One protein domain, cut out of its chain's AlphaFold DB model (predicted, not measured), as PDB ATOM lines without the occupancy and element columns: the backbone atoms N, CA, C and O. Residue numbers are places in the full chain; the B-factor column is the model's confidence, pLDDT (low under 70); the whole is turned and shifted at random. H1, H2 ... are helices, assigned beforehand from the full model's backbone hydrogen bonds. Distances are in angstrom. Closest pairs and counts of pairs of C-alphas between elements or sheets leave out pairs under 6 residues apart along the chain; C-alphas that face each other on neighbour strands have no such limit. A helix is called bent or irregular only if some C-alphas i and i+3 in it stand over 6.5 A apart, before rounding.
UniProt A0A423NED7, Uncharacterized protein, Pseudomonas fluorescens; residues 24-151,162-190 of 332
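AT A GLANCE: This is residues 24 to 151 and 162 to 190 of the 332 residues of an uncharacterized protein of Pseudomonas fluorescens (UniProt A0A423NED7). What is the main picture? H2b, H6 and H7 form a loose three-helix bundle, H4 packs on H2b, and H1, H2a and H5 cluster at one end; at the other, residues 69 to 84, of which 69 and 70 belong to H2b, stick out and stand free. What builds it? The 157 printed residues include seven named helices, H1 to H7 in order, and no named strand: all helix. How compact is it? It is only just compact, close to loose, with radius of gyration of the C-alphas 17.7 A and spans of 58 by 39 by 28 A.

HOW THE PARTS SIT: Is the longest helix straight? H2, residues 40 to 70, assigned as one helix by its hydrogen bonds, is bent: C-alphas 47 and 50 are 7.1 A apart, and arms H2a, residues 40 to 47, and H2b, residues 50 to 70, stand at a steep tilt of 50 degrees. H2b is irregular, with C-alphas 57 and 60 6.7 A apart. What joins H2b in the bundle? H7, residues 163 to 190, touches H2b with residues 175 to 185 alone, closest C-alphas Asp 59 and Ser 178, 7.4 A. H6, residues 121 to 140, touches H7 at a shallow tilt of 29 degrees, opposite ways, closest C-alphas Ala 133 and Tyr 174, 4.8 A. What surrounds them? H4, residues 98 to 106, touches H2b, closest C-alphas Cys 54 and Cys 106, 4.9 A; H3, residues 87 to 90, is close but not clearly touching H2b, closest C-alphas His 61 and Phe 90, 7.8 A. H1, residues 24 to 38, and H2a are a hairpin, closest C-alphas Asp 35 and Ala 43, 4.7 A; H5, residues 112 to 117, touches H2a, closest C-alphas Ala 47 and Lys 113, 4.7 A. Are the backbones whole? Every O i to N i+4 pair is within hydrogen-bond range in H1, H2a, H4, H5 and H6, but 15 of 17 in H2b and 22 of 24 in H7; H3 is too short for one.

IN THESE COORDINATES: Where are the anchors? H1 begins at C-alpha 24 (223.567, 117.113, 118.713); H7 ends at C-alpha 190 (235.886, 136.481, 134.691). How long are the longer helices? From first to last C-alpha H7 is 39.5 A, H2b 29.7 A and H6 29.5 A.

THE WHOLE: What is its reach? The C-alphas farthest apart, Arg 37 and Lys 76, are 58.2 A apart. Where is the chain cut, and which link is long? Residues 152 to 161 are not printed, and C-alphas 151 and 162 are 25.2 A apart; the link H2 to H3, 16 residues, is long. Where is confidence low? Of 50 printed residues under 70, many are in 67 to 101 and 141 to 151.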
ATOM      1  N   THR A  24     223.017 115.872 118.157       70.56
ATOM      2  CA  THR A  24     223.567 117.113 118.713       70.56
ATOM      3  C   THR A  24     224.989 116.902 119.238       70.56
ATOM      4  O   THR A  24     225.870 117.712 118.973       70.56
ATOM      5  N   THR A  25     225.261 115.775 119.898       79.12
ATOM      6  CA  THR A  25     226.552 115.497 120.547       79.12
ATOM      7  C   THR A  25     227.770 115.515 119.601       79.12
ATOM      8  O   THR A  25     228.721 116.229 119.921       79.12
ATOM      9  N   PRO A  26     227.787 114.824 118.439       81.06
ATOM     10  CA  PRO A  26     228.878 114.939 117.463       81.06
ATOM     11  C   PRO A  26     229.155 116.369 116.983       81.06
ATOM     12  O   PRO A  26     230.317 116.752 116.856       81.06
ATOM     13  N   PHE A  27     228.114 117.179 116.754       82.00
ATOM     14  CA  PHE A  27     228.291 118.579 116.355       82.00
ATOM     15  C   PHE A  27     228.923 119.408 117.472       82.00
ATOM     16  O   PHE A  27     229.849 120.169 117.212       82.00
ATOM     17  N   LEU A  28     228.485 119.217 118.719       84.31
ATOM     18  CA  LEU A  28     229.077 119.900 119.872       84.31
ATOM     19  C   LEU A  28     230.540 119.494 120.099       84.31
ATOM     20  O   LEU A  28     231.358 120.331 120.466       84.31
ATOM     21  N   GLN A  29     230.889 118.225 119.870       86.12
ATOM     22  CA  GLN A  29     232.278 117.762 119.948       86.12
ATOM     23  C   GLN A  29     233.154 118.381 118.857       86.12
ATOM     24  O   GLN A  29     234.296 118.740 119.136       86.12
ATOM     25  N   LEU A  30     232.634 118.517 117.633       85.00
ATOM     26  CA  LEU A  30     233.346 119.186 116.546       85.00
ATOM     27  C   LEU A  30     233.559 120.676 116.849       85.00
ATOM     28  O   LEU A  30     234.665 121.172 116.658       85.00
ATOM     29  N   ASP A  31     232.529 121.353 117.355       85.75
ATOM     30  CA  ASP A  31     232.569 122.758 117.780       85.75
ATOM     31  C   ASP A  31     233.648 122.984 118.857       85.75
ATOM     32  O   ASP A  31     234.588 123.753 118.666       85.75
ATOM     33  N   LEU A  32     233.617 122.191 119.935       89.06
ATOM     34  CA  LEU A  32     234.638 122.232 120.989       89.06
ATOM     35  C   LEU A  32     236.039 121.874 120.475       89.06
ATOM     36  O   LEU A  32     237.034 122.433 120.938       89.06
ATOM     37  N   TRP A  33     236.141 120.933 119.534       90.38
ATOM     38  CA  TRP A  33     237.418 120.573 118.925       90.38
ATOM     39  C   TRP A  33     238.001 121.735 118.117       90.38
ATOM     40  O   TRP A  33     239.202 121.991 118.238       90.38
ATOM     41  N   LEU A  34     237.174 122.441 117.336       88.62
ATOM     42  CA  LEU A  34     237.574 123.625 116.573       88.62
ATOM     43  C   LEU A  34     238.043 124.743 117.504       88.62
ATOM     44  O   LEU A  34     239.138 125.270 117.315       88.62
ATOM     45  N   ASP A  35     237.290 125.042 118.559       87.44
ATOM     46  CA  ASP A  35     237.684 126.071 119.521       87.44
ATOM     47  C   ASP A  35     238.981 125.727 120.245       87.44
ATOM     48  O   ASP A  35     239.837 126.586 120.449       87.44
ATOM     49  N   ASN A  36     239.185 124.452 120.578       88.19
ATOM     50  CA  ASN A  36     240.412 124.007 121.227       88.19
ATOM     51  C   ASN A  36     241.640 124.125 120.299       88.19
ATOM     52  O   ASN A  36     242.772 124.140 120.785       88.19
ATOM     53  N   ARG A  37     241.444 124.222 118.971       88.94
ATOM     54  CA  ARG A  37     242.517 124.554 118.012       88.94
ATOM     55  C   ARG A  37     242.893 126.030 118.060       88.94
ATOM     56  O   ARG A  37     244.068 126.332 117.878       88.94
ATOM     57  N   ASP A  38     241.932 126.922 118.303       84.19
ATOM     58  CA  ASP A  38     242.212 128.342 118.542       84.19
ATOM     59  C   ASP A  38     242.906 128.527 119.901       84.19
ATOM     60  O   ASP A  38     243.989 129.117 119.978       84.19
ATOM     61  N   ALA A  39     242.308 127.973 120.963       84.69
ATOM     62  CA  ALA A  39     242.938 127.729 122.256       84.69
ATOM     63  C   ALA A  39     242.043 126.967 123.249       84.69
ATOM     64  O   ALA A  39     240.820 127.079 123.191       84.69
ATOM     65  N   PRO A  40     242.639 126.337 124.284       89.94
ATOM     66  CA  PRO A  40     241.877 125.711 125.368       89.94
ATOM     67  C   PRO A  40     240.864 126.642 126.040       89.94
ATOM     68  O   PRO A  40     239.764 126.222 126.376       89.94
ATOM     69  N   VAL A  41     241.218 127.917 126.203       88.06
ATOM     70  CA  VAL A  41     240.358 128.936 126.820       88.06
ATOM     71  C   VAL A  41     239.133 129.263 125.954       88.06
ATOM     72  O   VAL A  41     238.045 129.483 126.468       88.06
ATOM     73  N   THR A  42     239.260 129.199 124.628       87.56
ATOM     74  CA  THR A  42     238.137 129.407 123.705       87.56
ATOM     75  C   THR A  42     237.112 128.280 123.861       87.56
ATOM     76  O   THR A  42     235.926 128.546 124.050       87.56
ATOM     77  N   ALA A  43     237.576 127.026 123.920       89.94
ATOM     78  CA  ALA A  43     236.702 125.873 124.143       89.94
ATOM     79  C   ALA A  43     236.046 125.897 125.533       89.94
ATOM     80  O   ALA A  43     234.875 125.548 125.673       89.94
ATOM     81  N   GLN A  44     236.777 126.336 126.563       93.31
ATOM     82  CA  GLN A  44     236.236 126.510 127.913       93.31
ATOM     83  C   GLN A  44     235.144 127.585 127.950       93.31
ATOM     84  O   GLN A  44     234.072 127.332 128.495       93.31
ATOM     85  N   ALA A  45     235.373 128.751 127.339       89.19
ATOM     86  CA  ALA A  45     234.370 129.809 127.242       89.19
ATOM     87  C   ALA A  45     233.109 129.332 126.498       89.19
ATOM     88  O   ALA A  45     231.993 129.537 126.978       89.19
ATOM     89  N   ASN A  46     233.273 128.616 125.380       89.56
ATOM     90  CA  ASN A  46     232.151 128.022 124.654       89.56
ATOM     91  C   ASN A  46     231.400 126.979 125.507       89.56
ATOM     92  O   ASN A  46     230.170 126.945 125.525       89.56
ATOM     93  N   ALA A  47     232.113 126.169 126.293       92.25
ATOM     94  CA  ALA A  47     231.494 125.196 127.189       92.25
ATOM     95  C   ALA A  47     230.683 125.827 128.337       92.25
ATOM     96  O   ALA A  47     229.700 125.230 128.778       92.25
ATOM     97  N   LEU A  48     231.061 127.022 128.800       92.62
ATOM     98  CA  LEU A  48     230.325 127.777 129.823       92.62
ATOM     99  C   LEU A  48     229.134 128.564 129.253       92.62
ATOM    100  O   LEU A  48     228.171 128.825 129.977       92.62
ATOM    101  N   SER A  49     229.181 128.926 127.967       88.69
ATOM    102  CA  SER A  49     228.211 129.814 127.312       88.69
ATOM    103  C   SER A  49     226.735 129.421 127.510       88.69
ATOM    104  O   SER A  49     225.940 130.304 127.849       88.69
ATOM    105  N   PRO A  50     226.316 128.141 127.405       88.62
ATOM    106  CA  PRO A  50     224.909 127.792 127.612       88.62
ATOM    107  C   PRO A  50     224.440 128.009 129.061       88.62
ATOM    108  O   PRO A  50     223.323 128.476 129.279       88.62
ATOM    109  N   ILE A  51     225.301 127.746 130.051       91.38
ATOM    110  CA  ILE A  51     224.998 127.986 131.473       91.38
ATOM    111  C   ILE A  51     224.871 129.496 131.731       91.38
ATOM    112  O   ILE A  51     223.902 129.939 132.348       91.38
ATOM    113  N   ILE A  52     225.808 130.294 131.201       86.94
ATOM    114  CA  ILE A  52     225.767 131.766 131.273       86.94
ATOM    115  C   ILE A  52     224.484 132.297 130.620       86.94
ATOM    116  O   ILE A  52     223.799 133.151 131.183       86.94
ATOM    117  N   THR A  53     224.121 131.763 129.453       82.00
ATOM    118  CA  THR A  53     222.909 132.149 128.720       82.00
ATOM    119  C   THR A  53     221.656 131.856 129.539       82.00
ATOM    120  O   THR A  53     220.783 132.715 129.641       82.00
ATOM    121  N   CYS A  54     221.575 130.684 130.169       84.44
ATOM    122  CA  CYS A  54     220.463 130.343 131.048       84.44
ATOM    123  C   CYS A  54     220.319 131.329 132.219       84.44
ATOM    124  O   CYS A  54     219.238 131.884 132.432       84.44
ATOM    125  N   ILE A  55     221.410 131.616 132.936       84.19
ATOM    126  CA  ILE A  55     221.376 132.540 134.079       84.19
ATOM    127  C   ILE A  55     220.946 133.942 133.642       84.19
ATOM    128  O   ILE A  55     220.074 134.550 134.264       84.19
ATOM    129  N   ASN A  56     221.496 134.436 132.536       77.50
ATOM    130  CA  ASN A  56     221.188 135.780 132.058       77.50
ATOM    131  C   ASN A  56     219.743 135.917 131.546       77.50
ATOM    132  O   ASN A  56     219.169 136.991 131.681       77.50
ATOM    133  N   ARG A  57     219.147 134.853 130.985       74.94
ATOM    134  CA  ARG A  57     217.803 134.891 130.366       74.94
ATOM    135  C   ARG A  57     216.656 134.481 131.273       74.94
ATOM    136  O   ARG A  57     215.506 134.768 130.965       74.94
ATOM    137  N   VAL A  58     216.933 133.737 132.337       76.56
ATOM    138  CA  VAL A  58     215.890 133.149 133.189       76.56
ATOM    139  C   VAL A  58     216.102 133.528 134.642       76.56
ATOM    140  O   VAL A  58     215.165 133.944 135.321       76.56
ATOM    141  N   ASP A  59     217.331 133.398 135.129       77.19
ATOM    142  CA  ASP A  59     217.599 133.500 136.556       77.19
ATOM    143  C   ASP A  59     217.480 134.933 137.082       77.19
ATOM    144  O   ASP A  59     216.944 135.168 138.165       77.19
ATOM    145  N   VAL A  60     217.935 135.915 136.298       70.38
ATOM    146  CA  VAL A  60     217.785 137.341 136.635       70.38
ATOM    147  C   VAL A  60     216.307 137.696 136.823       70.38
ATOM    148  O   VAL A  60     215.945 138.371 137.784       70.38
ATOM    149  N   HIS A  61     215.428 137.172 135.968       70.06
ATOM    150  CA  HIS A  61     213.993 137.439 136.048       70.06
ATOM    151  C   HIS A  61     213.357 136.867 137.313       70.06
ATOM    152  O   HIS A  61     212.604 137.571 137.983       70.06
ATOM    153  N   TRP A  62     213.685 135.627 137.684       72.56
ATOM    154  CA  TRP A  62     213.182 135.029 138.924       72.56
ATOM    155  C   TRP A  62     213.634 135.769 140.181       72.56
ATOM    156  O   TRP A  62     212.861 135.883 141.130       72.56
ATOM    157  N   GLN A  63     214.863 136.284 140.208       70.88
ATOM    158  CA  GLN A  63     215.319 137.082 141.345       70.88
ATOM    159  C   GLN A  63     214.556 138.400 141.451       70.88
ATOM    160  O   GLN A  63     214.050 138.726 142.522       70.88
ATOM    161  N   VAL A  64     214.394 139.117 140.336       66.94
ATOM    162  CA  VAL A  64     213.604 140.358 140.297       66.94
ATOM    163  C   VAL A  64     212.169 140.114 140.766       66.94
ATOM    164  O   VAL A  64     211.645 140.884 141.570       66.94
ATOM    165  N   ALA A  65     211.561 139.012 140.324       68.75
ATOM    166  CA  ALA A  65     210.242 138.573 140.769       68.75
ATOM    167  C   ALA A  65     210.131 138.444 142.280       68.75
ATOM    168  O   ALA A  65     209.180 138.908 142.910       68.75
ATOM    169  N   TYR A  66     211.104 137.743 142.847       70.56
ATOM    170  CA  TYR A  66     211.101 137.382 144.243       70.56
ATOM    171  C   TYR A  66     211.355 138.593 145.140       70.56
ATOM    172  O   TYR A  66     210.711 138.731 146.180       70.56
ATOM    173  N   GLU A  67     212.224 139.505 144.711       65.06
ATOM    174  CA  GLU A  67     212.452 140.764 145.417       65.06
ATOM    175  C   GLU A  67     211.200 141.654 145.410       65.06
ATOM    176  O   GLU A  67     210.816 142.181 146.454       65.06
ATOM    177  N   GLN A  68     210.480 141.738 144.285       62.59
ATOM    178  CA  GLN A  68     209.187 142.438 144.231       62.59
ATOM    179  C   GLN A  68     208.137 141.798 145.152       62.59
ATOM    180  O   GLN A  68     207.348 142.509 145.773       62.59
ATOM    181  N   TYR A  69     208.136 140.468 145.273       65.19
ATOM    182  CA  TYR A  69     207.265 139.763 146.214       65.19
ATOM    183  C   TYR A  69     207.577 140.109 147.676       65.19
ATOM    184  O   TYR A  69     206.655 140.350 148.456       65.19
ATOM    185  N   LYS A  70     208.857 140.120 148.062       63.94
ATOM    186  CA  LYS A  70     209.278 140.445 149.434       63.94
ATOM    187  C   LYS A  70     208.990 141.892 149.814       63.94
ATOM    188  O   LYS A  70     208.647 142.163 150.964       63.94
ATOM    189  N   HIS A  71     209.136 142.801 148.855       63.34
ATOM    190  CA  HIS A  71     209.030 144.239 149.059       63.34
ATOM    191  C   HIS A  71     207.960 144.838 148.133       63.34
ATOM    192  O   HIS A  71     208.288 145.590 147.209       63.34
ATOM    193  N   PRO A  72     206.667 144.519 148.354       57.25
ATOM    194  CA  PRO A  72     205.594 145.040 147.521       57.25
ATOM    195  C   PRO A  72     205.513 146.562 147.696       57.25
ATOM    196  O   PRO A  72     205.211 147.058 148.783       57.25
ATOM    197  N   LYS A  73     205.794 147.326 146.635       51.56
ATOM    198  CA  LYS A  73     205.659 148.788 146.677       51.56
ATOM    199  C   LYS A  73     204.172 149.184 146.688       51.56
ATOM    200  O   LYS A  73     203.394 148.623 145.913       51.56
ATOM    201  N   PRO A  74     203.750 150.156 147.521       40.56
ATOM    202  CA  PRO A  74     202.397 150.695 147.460       40.56
ATOM    203  C   PRO A  74     202.169 151.479 146.150       40.56
ATOM    204  O   PRO A  74     203.116 152.044 145.600       40.56
ATOM    205  N   PRO A  75     200.928 151.570 145.633       44.12
ATOM    206  CA  PRO A  75     200.698 151.898 144.222       44.12
ATOM    207  C   PRO A  75     200.843 153.373 143.796       44.12
ATOM    208  O   PRO A  75     200.319 153.698 142.734       44.12
ATOM    209  N   LYS A  76     201.415 154.305 144.582       39.81
ATOM    210  CA  LYS A  76     201.054 155.732 144.388       39.81
ATOM    211  C   LYS A  76     202.085 156.865 144.412       39.81
ATOM    212  O   LYS A  76     201.648 157.964 144.112       39.81
ATOM    213  N   ASP A  77     203.387 156.669 144.605       36.06
ATOM    214  CA  ASP A  77     204.335 157.797 144.458       36.06
ATOM    215  C   ASP A  77     205.575 157.420 143.647       36.06
ATOM    216  O   ASP A  77     206.643 157.084 144.156       36.06
ATOM    217  N   TYR A  78     205.409 157.481 142.327       40.78
ATOM    218  CA  TYR A  78     206.504 157.509 141.366       40.78
ATOM    219  C   TYR A  78     207.024 158.948 141.231       40.78
ATOM    220  O   TYR A  78     206.785 159.620 140.234       40.78
ATOM    221  N   SER A  79     207.773 159.415 142.228       33.56
ATOM    222  CA  SER A  79     208.720 160.529 142.054       33.56
ATOM    223  C   SER A  79     210.175 160.094 142.287       33.56
ATOM    224  O   SER A  79     211.035 160.909 142.595       33.56
ATOM    225  N   ALA A  80     210.446 158.803 142.061       40.34
ATOM    226  CA  ALA A  80     211.741 158.250 141.655       40.34
ATOM    227  C   ALA A  80     211.631 157.751 140.199       40.34
ATOM    228  O   ALA A  80     211.902 156.591 139.891       40.34
ATOM    229  N   ALA A  81     211.120 158.618 139.322       33.41
ATOM    230  CA  ALA A  81     210.566 158.289 138.011       33.41
ATOM    231  C   ALA A  81     211.530 157.652 136.985       33.41
ATOM    232  O   ALA A  81     211.068 157.347 135.896       33.41
ATOM    233  N   ASN A  82     212.803 157.377 137.299       42.31
ATOM    234  CA  ASN A  82     213.772 156.889 136.304       42.31
ATOM    235  C   ASN A  82     214.575 155.625 136.691       42.31
ATOM    236  O   ASN A  82     215.456 155.245 135.934       42.31
ATOM    237  N   TRP A  83     214.321 154.958 137.830       41.09
ATOM    238  CA  TRP A  83     215.263 153.927 138.341       41.09
ATOM    239  C   TRP A  83     214.690 152.537 138.622       41.09
ATOM    240  O   TRP A  83     215.351 151.689 139.220       41.09
ATOM    241  N   VAL A  84     213.482 152.253 138.146       40.06
ATOM    242  CA  VAL A  84     213.129 150.861 137.843       40.06
ATOM    243  C   VAL A  84     213.442 150.715 136.364       40.06
ATOM    244  O   VAL A  84     212.818 151.454 135.603       40.06
ATOM    245  N   PRO A  85     214.378 149.837 135.945       46.12
ATOM    246  CA  PRO A  85     214.528 149.557 134.531       46.12
ATOM    247  C   PRO A  85     213.137 149.215 134.021       46.12
ATOM    248  O   PRO A  85     212.448 148.379 134.632       46.12
ATOM    249  N   GLU A  86     212.684 149.940 133.000       44.69
ATOM    250  CA  GLU A  86     211.408 149.615 132.406       44.69
ATOM    251  C   GLU A  86     211.499 148.137 132.060       44.69
ATOM    252  O   GLU A  86     212.535 147.668 131.605       44.69
ATOM    253  N   PRO A  87     210.473 147.346 132.326       45.41
ATOM    254  CA  PRO A  87     210.582 145.916 132.124       45.41
ATOM    255  C   PRO A  87     211.066 145.450 130.720       45.41
ATOM    256  O   PRO A  87     211.600 144.347 130.598       45.41
ATOM    257  N   ARG A  88     210.991 146.338 129.712       46.62
ATOM    258  CA  ARG A  88     211.652 146.264 128.392       46.62
ATOM    259  C   ARG A  88     213.187 146.118 128.429       46.62
ATOM    260  O   ARG A  88     213.771 145.538 127.511       46.62
ATOM    261  N   ASP A  89     213.835 146.576 129.495       45.25
ATOM    262  CA  ASP A  89     215.288 146.577 129.720       45.25
ATOM    263  C   ASP A  89     215.824 145.155 130.009       45.25
ATOM    264  O   ASP A  89     217.024 144.875 129.917       45.25
ATOM    265  N   PHE A  90     214.919 144.205 130.280       49.56
ATOM    266  CA  PHE A  90     215.217 142.778 130.450       49.56
ATOM    267  C   PHE A  90     214.565 141.874 129.382       49.56
ATOM    268  O   PHE A  90     214.727 140.661 129.431       49.56
ATOM    269  N   GLU A  91     213.846 142.419 128.392       49.56
ATOM    270  CA  GLU A  91     213.132 141.623 127.373       49.56
ATOM    271  C   GLU A  91     214.067 140.870 126.402       49.56
ATOM    272  O   GLU A  91     214.543 141.417 125.412       49.56
ATOM    273  N   ASP A  92     214.310 139.584 126.642       48.06
ATOM    274  CA  ASP A  92     215.202 138.749 125.821       48.06
ATOM    275  C   ASP A  92     214.524 137.467 125.300       48.06
ATOM    276  O   ASP A  92     215.067 136.356 125.374       48.06
ATOM    277  N   SER A  93     213.304 137.594 124.768       45.34
ATOM    278  CA  SER A  93     212.740 136.555 123.899       45.34
ATOM    279  C   SER A  93     211.593 137.035 123.009       45.34
ATOM    280  O   SER A  93     210.672 137.723 123.447       45.34
ATOM    281  N   ASP A  94     211.575 136.536 121.779       43.75
ATOM    282  CA  ASP A  94     210.374 136.377 120.955       43.75
ATOM    283  C   ASP A  94     209.347 135.410 121.582       43.75
ATOM    284  O   ASP A  94     208.143 135.524 121.313       43.75
ATOM    285  N   ALA A  95     209.810 134.509 122.459       42.06
ATOM    286  CA  ALA A  95     208.977 133.621 123.260       42.06
ATOM    287  C   ALA A  95     207.942 134.400 124.090       42.06
ATOM    288  O   ALA A  95     208.201 135.464 124.653       42.06
ATOM    289  N   ARG A  96     206.718 133.864 124.127       47.44
ATOM    290  CA  ARG A  96     205.562 134.520 124.756       47.44
ATOM    291  C   ARG A  96     205.397 134.159 126.231       47.44
ATOM    292  O   ARG A  96     204.635 134.832 126.917       47.44
ATOM    293  N   ILE A  97     206.068 133.101 126.696       52.75
ATOM    294  CA  ILE A  97     206.016 132.619 128.079       52.75
ATOM    295  C   ILE A  97     207.400 132.144 128.547       52.75
ATOM    296  O   ILE A  97     208.137 131.491 127.816       52.75
ATOM    297  N   VAL A  98     207.735 132.444 129.805       57.06
ATOM    298  CA  VAL A  98     209.028 132.110 130.434       57.06
ATOM    299  C   VAL A  98     209.288 130.602 130.481       57.06
ATOM    300  O   VAL A  98     210.437 130.180 130.420       57.06
ATOM    301  N   GLN A  99     208.239 129.779 130.551       64.94
ATOM    302  CA  GLN A  99     208.360 128.318 130.538       64.94
ATOM    303  C   GLN A  99     208.998 127.796 129.241       64.94
ATOM    304  O   GLN A  99     209.784 126.850 129.297       64.94
ATOM    305  N   ASP A 100     208.726 128.439 128.102       65.69
ATOM    306  CA  ASP A 100     209.331 128.065 126.820       65.69
ATOM    307  C   ASP A 100     210.826 128.416 126.820       65.69
ATOM    308  O   ASP A 100     211.662 127.565 126.533       65.69
ATOM    309  N   ILE A 101     211.183 129.620 127.285       66.00
ATOM    310  CA  ILE A 101     212.587 130.049 127.432       66.00
ATOM    311  C   ILE A 101     213.340 129.120 128.392       66.00
ATOM    312  O   ILE A 101     214.454 128.694 128.106       66.00
ATOM    313  N   GLN A 102     212.738 128.784 129.534       72.81
ATOM    314  CA  GLN A 102     213.316 127.856 130.507       72.81
ATOM    315  C   GLN A 102     213.599 126.503 129.875       72.81
ATOM    316  O   GLN A 102     214.694 125.963 130.036       72.81
ATOM    317  N   LYS A 103     212.625 125.957 129.147       74.19
ATOM    318  CA  LYS A 103     212.760 124.660 128.497       74.19
ATOM    319  C   LYS A 103     213.868 124.672 127.446       74.19
ATOM    320  O   LYS A 103     214.700 123.767 127.442       74.19
ATOM    321  N   ASP A 104     213.900 125.709 126.619       71.50
ATOM    322  CA  ASP A 104     214.810 125.795 125.482       71.50
ATOM    323  C   ASP A 104     216.243 126.136 125.904       71.50
ATOM    324  O   ASP A 104     217.198 125.587 125.355       71.50
ATOM    325  N   VAL A 105     216.408 127.015 126.895       74.75
ATOM    326  CA  VAL A 105     217.715 127.568 127.280       74.75
ATOM    327  C   VAL A 105     218.320 126.851 128.484       74.75
ATOM    328  O   VAL A 105     219.517 126.582 128.504       74.75
ATOM    329  N   CYS A 106     217.513 126.562 129.505       79.12
ATOM    330  CA  CYS A 106     218.008 126.095 130.803       79.12
ATOM    331  C   CYS A 106     217.848 124.589 131.017       79.12
ATOM    332  O   CYS A 106     218.659 123.974 131.705       79.12
ATOM    333  N   LEU A 107     216.801 123.979 130.460       75.25
ATOM    334  CA  LEU A 107     216.480 122.568 130.704       75.25
ATOM    335  C   LEU A 107     216.926 121.642 129.562       75.25
ATOM    336  O   LEU A 107     216.899 120.422 129.719       75.25
ATOM    337  N   SER A 108     217.385 122.196 128.435       68.75
ATOM    338  CA  SER A 108     217.924 121.435 127.305       68.75
ATOM    339  C   SER A 108     219.450 121.348 127.372       68.75
ATOM    340  O   SER A 108     220.155 122.201 126.841       68.75
ATOM    341  N   ASN A 109     219.978 120.302 128.018       76.12
ATOM    342  CA  ASN A 109     221.394 119.906 127.928       76.12
ATOM    343  C   ASN A 109     222.420 121.046 128.153       76.12
ATOM    344  O   ASN A 109     223.508 121.015 127.574       76.12
ATOM    345  N   MET A 110     222.120 122.049 128.989       86.44
ATOM    346  CA  MET A 110     222.956 123.257 129.115       86.44
ATOM    347  C   MET A 110     224.390 122.978 129.603       86.44
ATOM    348  O   MET A 110     225.315 123.726 129.313       86.44
ATOM    349  N   ASN A 111     224.603 121.873 130.315       90.69
ATOM    350  CA  ASN A 111     225.912 121.424 130.792       90.69
ATOM    351  C   ASN A 111     226.604 120.428 129.839       90.69
ATOM    352  O   ASN A 111     227.708 119.984 130.134       90.69
ATOM    353  N   LEU A 112     226.002 120.074 128.696       90.75
ATOM    354  CA  LEU A 112     226.525 119.025 127.813       90.75
ATOM    355  C   LEU A 112     227.895 119.379 127.227       90.75
ATOM    356  O   LEU A 112     228.779 118.531 127.221       90.75
ATOM    357  N   LYS A 113     228.115 120.624 126.779       91.81
ATOM    358  CA  LYS A 113     229.446 121.049 126.303       91.81
ATOM    359  C   LYS A 113     230.499 120.963 127.414       91.81
ATOM    360  O   LYS A 113     231.620 120.531 127.165       91.81
ATOM    361  N   LEU A 114     230.120 121.329 128.638       93.56
ATOM    362  CA  LEU A 114     230.982 121.261 129.814       93.56
ATOM    363  C   LEU A 114     231.373 119.813 130.152       93.56
ATOM    364  O   LEU A 114     232.553 119.530 130.366       93.56
ATOM    365  N   ASP A 115     230.404 118.894 130.106       94.44
ATOM    366  CA  ASP A 115     230.624 117.457 130.305       94.44
ATOM    367  C   ASP A 115     231.493 116.846 129.196       94.44
ATOM    368  O   ASP A 115     232.427 116.104 129.489       94.44
ATOM    369  N   LEU A 116     231.232 117.190 127.928       93.56
ATOM    370  CA  LEU A 116     232.015 116.710 126.781       93.56
ATOM    371  C   LEU A 116     233.471 117.178 126.830       93.56
ATOM    372  O   LEU A 116     234.366 116.425 126.448       93.56
ATOM    373  N   LEU A 117     233.709 118.406 127.295       93.25
ATOM    374  CA  LEU A 117     235.053 118.947 127.473       93.25
ATOM    375  C   LEU A 117     235.761 118.363 128.709       93.25
ATOM    376  O   LEU A 117     236.982 118.466 128.818       93.25
ATOM    377  N   GLY A 118     235.019 117.775 129.655       92.56
ATOM    378  CA  GLY A 118     235.554 117.325 130.944       92.56
ATOM    379  C   GLY A 118     236.054 118.476 131.826       92.56
ATOM    380  O   GLY A 118     236.903 118.275 132.694       92.56
ATOM    381  N   TYR A 119     235.563 119.695 131.593       92.62
ATOM    382  CA  TYR A 119     236.005 120.902 132.286       92.62
ATOM    383  C   TYR A 119     235.092 121.194 133.479       92.62
ATOM    384  O   TYR A 119     233.878 121.207 133.336       92.62
ATOM    385  N   GLN A 120     235.657 121.443 134.665       94.06
ATOM    386  CA  GLN A 120     234.901 121.821 135.873       94.06
ATOM    387  C   GLN A 120     233.708 120.884 136.199       94.06
ATOM    388  O   GLN A 120     232.561 121.334 136.259       94.06
ATOM    389  N   PRO A 121     233.936 119.584 136.482       93.19
ATOM    390  CA  PRO A 121     232.852 118.629 136.753       93.19
ATOM    391  C   PRO A 121     231.964 119.029 137.947       93.19
ATOM    392  O   PRO A 121     230.765 118.755 137.947       93.19
ATOM    393  N   GLY A 122     232.526 119.733 138.938       94.38
ATOM    394  CA  GLY A 122     231.758 120.295 140.054       94.38
ATOM    395  C   GLY A 122     230.767 121.383 139.623       94.38
ATOM    396  O   GLY A 122     229.643 121.411 140.121       94.38
ATOM    397  N   LEU A 123     231.141 122.236 138.659       94.81
ATOM    398  CA  LEU A 123     230.231 123.229 138.079       94.81
ATOM    399  C   LEU A 123     229.122 122.546 137.274       94.81
ATOM    400  O   LEU A 123     227.964 122.934 137.387       94.81
ATOM    401  N   SER A 124     229.459 121.500 136.516       94.38
ATOM    402  CA  SER A 124     228.463 120.718 135.776       94.38
ATOM    403  C   SER A 124     227.406 120.115 136.707       94.38
ATOM    404  O   SER A 124     226.206 120.198 136.436       94.38
ATOM    405  N   GLN A 125     227.827 119.591 137.864       94.25
ATOM    406  CA  GLN A 125     226.882 119.115 138.870       94.25
ATOM    407  C   GLN A 125     226.011 120.246 139.432       94.25
ATOM    408  O   GLN A 125     224.795 120.092 139.497       94.25
ATOM    409  N   ARG A 126     226.597 121.403 139.754       94.81
ATOM    410  CA  ARG A 126     225.831 122.573 140.210       94.81
ATOM    411  C   ARG A 126     224.820 123.066 139.180       94.81
ATOM    412  O   ARG A 126     223.715 123.441 139.556       94.81
ATOM    413  N   ALA A 127     225.161 123.026 137.895       93.81
ATOM    414  CA  ALA A 127     224.236 123.361 136.818       93.81
ATOM    415  C   ALA A 127     223.040 122.391 136.788       93.81
ATOM    416  O   ALA A 127     221.899 122.831 136.648       93.81
ATOM    417  N   ARG A 128     223.268 121.086 136.997       92.81
ATOM    418  CA  ARG A 128     222.182 120.095 137.122       92.81
ATOM    419  C   ARG A 128     221.297 120.348 138.343       92.81
ATOM    420  O   ARG A 128     220.073 120.287 138.222       92.81
ATOM    421  N   ASP A 129     221.895 120.655 139.491       93.94
ATOM    422  CA  ASP A 129     221.154 120.948 140.723       93.94
ATOM    423  C   ASP A 129     220.286 122.208 140.554       93.94
ATOM    424  O   ASP A 129     219.103 122.201 140.901       93.94
ATOM    425  N   TYR A 130     220.838 123.251 139.926       93.50
ATOM    426  CA  TYR A 130     220.108 124.462 139.549       93.50
ATOM    427  C   TYR A 130     218.954 124.171 138.577       93.50
ATOM    428  O   TYR A 130     217.829 124.592 138.840       93.50
ATOM    429  N   ALA A 131     219.180 123.418 137.492       90.38
ATOM    430  CA  ALA A 131     218.119 123.066 136.537       90.38
ATOM    431  C   ALA A 131     216.953 122.343 137.223       90.38
ATOM    432  O   ALA A 131     215.785 122.634 136.957       90.38
ATOM    433  N   LYS A 132     217.265 121.427 138.147       91.12
ATOM    434  CA  LYS A 132     216.266 120.702 138.935       91.12
ATOM    435  C   LYS A 132     215.464 121.643 139.839       91.12
ATOM    436  O   LYS A 132     214.241 121.524 139.898       91.12
ATOM    437  N   ALA A 133     216.123 122.576 140.524       91.00
ATOM    438  CA  ALA A 133     215.447 123.546 141.385       91.00
ATOM    439  C   ALA A 133     214.593 124.542 140.580       91.00
ATOM    440  O   ALA A 133     213.458 124.829 140.962       91.00
ATOM    441  N   LEU A 134     215.090 124.996 139.423       86.62
ATOM    442  CA  LEU A 134     214.354 125.830 138.472       86.62
ATOM    443  C   LEU A 134     213.082 125.126 137.975       86.62
ATOM    444  O   LEU A 134     212.008 125.723 137.951       86.62
ATOM    445  N   GLN A 135     213.176 123.840 137.630       84.56
ATOM    446  CA  GLN A 135     212.004 123.042 137.273       84.56
ATOM    447  C   GLN A 135     211.027 122.924 138.454       84.56
ATOM    448  O   GLN A 135     209.818 123.060 138.270       84.56
ATOM    449  N   GLY A 136     211.543 122.725 139.671       84.00
ATOM    450  CA  GLY A 136     210.752 122.694 140.901       84.00
ATOM    451  C   GLY A 136     209.910 123.957 141.085       84.00
ATOM    452  O   GLY A 136     208.684 123.867 141.161       84.00
ATOM    453  N   VAL A 137     210.536 125.138 141.071       79.81
ATOM    454  CA  VAL A 137     209.811 126.410 141.220       79.81
ATOM    455  C   VAL A 137     208.841 126.662 140.061       79.81
ATOM    456  O   VAL A 137     207.711 127.090 140.298       79.81
ATOM    457  N   ALA A 138     209.210 126.313 138.824       76.38
ATOM    458  CA  ALA A 138     208.339 126.473 137.659       76.38
ATOM    459  C   ALA A 138     207.057 125.624 137.739       76.38
ATOM    460  O   ALA A 138     206.015 126.057 137.253       76.38
ATOM    461  N   THR A 139     207.105 124.441 138.369       76.56
ATOM    462  CA  THR A 139     205.927 123.561 138.522       76.56
ATOM    463  C   THR A 139     204.935 124.020 139.589       76.56
ATOM    464  O   THR A 139     203.742 123.750 139.463       76.56
ATOM    465  N   VAL A 140     205.407 124.694 140.641       73.38
ATOM    466  CA  VAL A 140     204.549 125.186 141.735       73.38
ATOM    467  C   VAL A 140     204.113 126.634 141.545       73.38
ATOM    468  O   VAL A 140     203.269 127.122 142.291       73.38
ATOM    469  N   SER A 141     204.680 127.321 140.559       67.25
ATOM    470  CA  SER A 141     204.273 128.664 140.169       67.25
ATOM    471  C   SER A 141     203.101 128.577 139.198       67.25
ATOM    472  O   SER A 141     203.138 127.810 138.236       67.25
ATOM    473  N   MET A 142     202.045 129.363 139.421       55.59
ATOM    474  CA  MET A 142     200.975 129.462 138.429       55.59
ATOM    475  C   MET A 142     201.520 130.062 137.128       55.59
ATOM    476  O   MET A 142     202.334 130.984 137.194       55.59
ATOM    477  N   PRO A 143     201.067 129.589 135.950       48.91
ATOM    478  CA  PRO A 143     201.375 130.216 134.673       48.91
ATOM    479  C   PRO A 143     200.647 131.565 134.581       48.91
ATOM    480  O   PRO A 143     199.660 131.729 133.868       48.91
ATOM    481  N   SER A 144     201.104 132.554 135.339       44.41
ATOM    482  CA  SER A 144     200.842 133.949 135.032       44.41
ATOM    483  C   SER A 144     201.647 134.287 133.787       44.41
ATOM    484  O   SER A 144     202.820 133.919 133.689       44.41
ATOM    485  N   ARG A 145     201.036 134.993 132.829       40.66
ATOM    486  CA  ARG A 145     201.823 135.709 131.825       40.66
ATOM    487  C   ARG A 145     202.795 136.587 132.604       40.66
ATOM    488  O   ARG A 145     202.368 137.546 133.240       40.66
ATOM    489  N   PHE A 146     204.071 136.238 132.584       46.84
ATOM    490  CA  PHE A 146     205.094 137.246 132.758       46.84
ATOM    491  C   PHE A 146     204.969 138.061 131.487       46.84
ATOM    492  O   PHE A 146     205.362 137.603 130.412       46.84
ATOM    493  N   ASP A 147     204.217 139.158 131.580       34.06
ATOM    494  CA  ASP A 147     204.111 140.099 130.480       34.06
ATOM    495  C   ASP A 147     205.539 140.465 130.061       34.06
ATOM    496  O   ASP A 147     206.493 140.321 130.830       34.06
ATOM    497  N   ARG A 148     205.716 140.874 128.813       39.12
ATOM    498  CA  ARG A 148     207.037 141.251 128.301       39.12
ATOM    499  C   ARG A 148     207.669 142.329 129.177       39.12
ATOM    500  O   ARG A 148     208.861 142.298 129.451       39.12
ATOM    501  N   SER A 149     206.822 143.101 129.846       36.22
ATOM    502  CA  SER A 149     207.193 143.679 131.109       36.22
ATOM    503  C   SER A 149     207.188 142.675 132.272       36.22
ATOM    504  O   SER A 149     206.092 142.267 132.646       36.22
ATOM    505  N   ALA A 150     208.350 142.357 132.874       36.84
ATOM    506  CA  ALA A 150     208.627 141.908 134.259       36.84
ATOM    507  C   ALA A 150     207.752 142.545 135.378       36.84
ATOM    508  O   ALA A 150     208.224 142.983 136.427       36.84
ATOM    509  N   SER A 151     206.448 142.584 135.157       35.03
ATOM    510  CA  SER A 151     205.389 142.812 136.103       35.03
ATOM    511  C   SER A 151     205.149 141.445 136.720       35.03
ATOM    512  O   SER A 151     204.348 140.623 136.275       35.03
ATOM    513  N   GLY A 162     198.405 123.839 151.845       66.81
ATOM    514  CA  GLY A 162     199.885 123.884 151.837       66.81
ATOM    515  C   GLY A 162     200.584 124.327 150.535       66.81
ATOM    516  O   GLY A 162     201.775 124.082 150.365       66.81
ATOM    517  N   TYR A 163     199.887 124.976 149.597       73.38
ATOM    518  CA  TYR A 163     200.463 125.617 148.412       73.38
ATOM    519  C   TYR A 163     201.481 126.700 148.783       73.38
ATOM    520  O   TYR A 163     202.567 126.726 148.210       73.38
ATOM    521  N   ARG A 164     201.174 127.563 149.767       74.00
ATOM    522  CA  ARG A 164     202.105 128.619 150.207       74.00
ATOM    523  C   ARG A 164     203.422 128.031 150.710       74.00
ATOM    524  O   ARG A 164     204.483 128.514 150.337       74.00
ATOM    525  N   GLU A 165     203.351 126.985 151.523       79.19
ATOM    526  CA  GLU A 165     204.525 126.294 152.069       79.19
ATOM    527  C   GLU A 165     205.347 125.630 150.960       79.19
ATOM    528  O   GLU A 165     206.562 125.808 150.909       79.19
ATOM    529  N   ARG A 166     204.692 124.943 150.012       80.38
ATOM    530  CA  ARG A 166     205.362 124.340 148.846       80.38
ATOM    531  C   ARG A 166     206.043 125.383 147.961       80.38
ATOM    532  O   ARG A 166     207.175 125.163 147.545       80.38
ATOM    533  N   TYR A 167     205.383 126.511 147.700       77.50
ATOM    534  CA  TYR A 167     205.955 127.611 146.924       77.50
ATOM    535  C   TYR A 167     207.166 128.229 147.633       77.50
ATOM    536  O   TYR A 167     208.217 128.386 147.018       77.50
ATOM    537  N   LEU A 168     207.046 128.526 148.933       79.69
ATOM    538  CA  LEU A 168     208.143 129.086 149.730       79.69
ATOM    539  C   LEU A 168     209.341 128.132 149.835       79.69
ATOM    540  O   LEU A 168     210.479 128.587 149.781       79.69
ATOM    541  N   SER A 169     209.101 126.824 149.939       85.88
ATOM    542  CA  SER A 169     210.172 125.823 149.901       85.88
ATOM    543  C   SER A 169     210.856 125.797 148.534       85.88
ATOM    544  O   SER A 169     212.074 125.903 148.458       85.88
ATOM    545  N   ALA A 170     210.082 125.724 147.446       86.00
ATOM    546  CA  ALA A 170     210.636 125.638 146.098       86.00
ATOM    547  C   ALA A 170     211.430 126.893 145.703       86.00
ATOM    548  O   ALA A 170     212.485 126.777 145.083       86.00
ATOM    549  N   ILE A 171     210.956 128.089 146.076       82.38
ATOM    550  CA  ILE A 171     211.686 129.333 145.803       82.38
ATOM    551  C   ILE A 171     212.956 129.437 146.660       82.38
ATOM    552  O   ILE A 171     213.969 129.919 146.165       82.38
ATOM    553  N   ALA A 172     212.951 128.953 147.907       86.25
ATOM    554  CA  ALA A 172     214.151 128.932 148.745       86.25
ATOM    555  C   ALA A 172     215.230 128.001 148.164       86.25
ATOM    556  O   ALA A 172     216.375 128.428 147.997       86.25
ATOM    557  N   ASP A 173     214.849 126.780 147.775       89.94
ATOM    558  CA  ASP A 173     215.746 125.813 147.130       89.94
ATOM    559  C   ASP A 173     216.318 126.372 145.815       89.94
ATOM    560  O   ASP A 173     217.518 126.268 145.533       89.94
ATOM    561  N   TYR A 174     215.465 127.021 145.017       89.88
ATOM    562  CA  TYR A 174     215.865 127.703 143.791       89.88
ATOM    563  C   TYR A 174     216.895 128.809 144.046       89.88
ATOM    564  O   TYR A 174     217.952 128.822 143.418       89.88
ATOM    565  N   LEU A 175     216.630 129.717 144.986       87.62
ATOM    566  CA  LEU A 175     217.533 130.833 145.277       87.62
ATOM    567  C   LEU A 175     218.881 130.352 145.813       87.62
ATOM    568  O   LEU A 175     219.917 130.898 145.440       87.62
ATOM    569  N   GLN A 176     218.885 129.311 146.649       91.94
ATOM    570  CA  GLN A 176     220.116 128.729 147.175       91.94
ATOM    571  C   GLN A 176     220.972 128.112 146.060       91.94
ATOM    572  O   GLN A 176     222.174 128.381 145.976       91.94
ATOM    573  N   THR A 177     220.370 127.287 145.202       93.56
ATOM    574  CA  THR A 177     221.084 126.623 144.098       93.56
ATOM    575  C   THR A 177     221.541 127.617 143.032       93.56
ATOM    576  O   THR A 177     222.671 127.525 142.554       93.56
ATOM    577  N   SER A 178     220.715 128.619 142.727       91.38
ATOM    578  CA  SER A 178     221.066 129.745 141.863       91.38
ATOM    579  C   SER A 178     222.264 130.534 142.399       91.38
ATOM    580  O   SER A 178     223.234 130.745 141.671       91.38
ATOM    581  N   ALA A 179     222.250 130.919 143.681       89.75
ATOM    582  CA  ALA A 179     223.357 131.652 144.292       89.75
ATOM    583  C   ALA A 179     224.667 130.847 144.251       89.75
ATOM    584  O   ALA A 179     225.723 131.398 143.936       89.75
ATOM    585  N   ALA A 180     224.602 129.538 144.516       92.12
ATOM    586  CA  ALA A 180     225.762 128.653 144.439       92.12
ATOM    587  C   ALA A 180     226.319 128.544 143.009       92.12
ATOM    588  O   ALA A 180     227.530 128.646 142.814       92.12
ATOM    589  N   LEU A 181     225.450 128.368 142.006       94.00
ATOM    590  CA  LEU A 181     225.864 128.298 140.606       94.00
ATOM    591  C   LEU A 181     226.473 129.621 140.132       94.00
ATOM    592  O   LEU A 181     227.561 129.608 139.558       94.00
ATOM    593  N   ARG A 182     225.810 130.755 140.396       89.62
ATOM    594  CA  ARG A 182     226.296 132.093 140.023       89.62
ATOM    595  C   ARG A 182     227.672 132.378 140.603       89.62
ATOM    596  O   ARG A 182     228.546 132.831 139.871       89.62
ATOM    597  N   LYS A 183     227.876 132.077 141.888       88.88
ATOM    598  CA  LYS A 183     229.157 132.296 142.568       88.88
ATOM    599  C   LYS A 183     230.308 131.587 141.855       88.88
ATOM    600  O   LYS A 183     231.345 132.195 141.607       88.88
ATOM    601  N   ASP A 184     230.125 130.315 141.522       91.50
ATOM    602  CA  ASP A 184     231.204 129.524 140.931       91.50
ATOM    603  C   ASP A 184     231.387 129.800 139.442       91.50
ATOM    604  O   ASP A 184     232.513 129.785 138.942       91.50
ATOM    605  N   LEU A 185     230.294 130.087 138.733       91.94
ATOM    606  CA  LEU A 185     230.353 130.466 137.330       91.94
ATOM    607  C   LEU A 185     231.049 131.811 137.137       91.94
ATOM    608  O   LEU A 185     231.809 131.963 136.188       91.94
ATOM    609  N   LEU A 186     230.812 132.765 138.033       88.12
ATOM    610  CA  LEU A 186     231.345 134.115 137.929       88.12
ATOM    611  C   LEU A 186     232.875 134.142 137.870       88.12
ATOM    612  O   LEU A 186     233.445 134.748 136.966       88.12
ATOM    613  N   ALA A 187     233.539 133.452 138.801       87.56
ATOM    614  CA  ALA A 187     234.999 133.398 138.838       87.56
ATOM    615  C   ALA A 187     235.578 132.801 137.544       87.56
ATOM    616  O   ALA A 187     236.616 133.243 137.048       87.56
ATOM    617  N   LEU A 188     234.883 131.811 136.976       92.12
ATOM    618  CA  LEU A 188     235.272 131.188 135.720       92.12
ATOM    619  C   LEU A 188     235.043 132.133 134.538       92.12
ATOM    620  O   LEU A 188     235.980 132.345 133.776       92.12
ATOM    621  N   ASP A 189     233.863 132.744 134.407       89.12
ATOM    622  CA  ASP A 189     233.564 133.713 133.340       89.12
ATOM    623  C   ASP A 189     234.560 134.887 133.358       89.12
ATOM    624  O   ASP A 189     235.120 135.249 132.323       89.12
ATOM    625  N   MET A 190     234.889 135.415 134.541       89.31
ATOM    626  CA  MET A 190     235.886 136.481 134.691       89.31
ATOM    627  C   MET A 190     237.292 136.066 134.255       89.31
ATOM    628  O   MET A 190     237.972 136.827 133.554       89.31
TER     629      MET A 190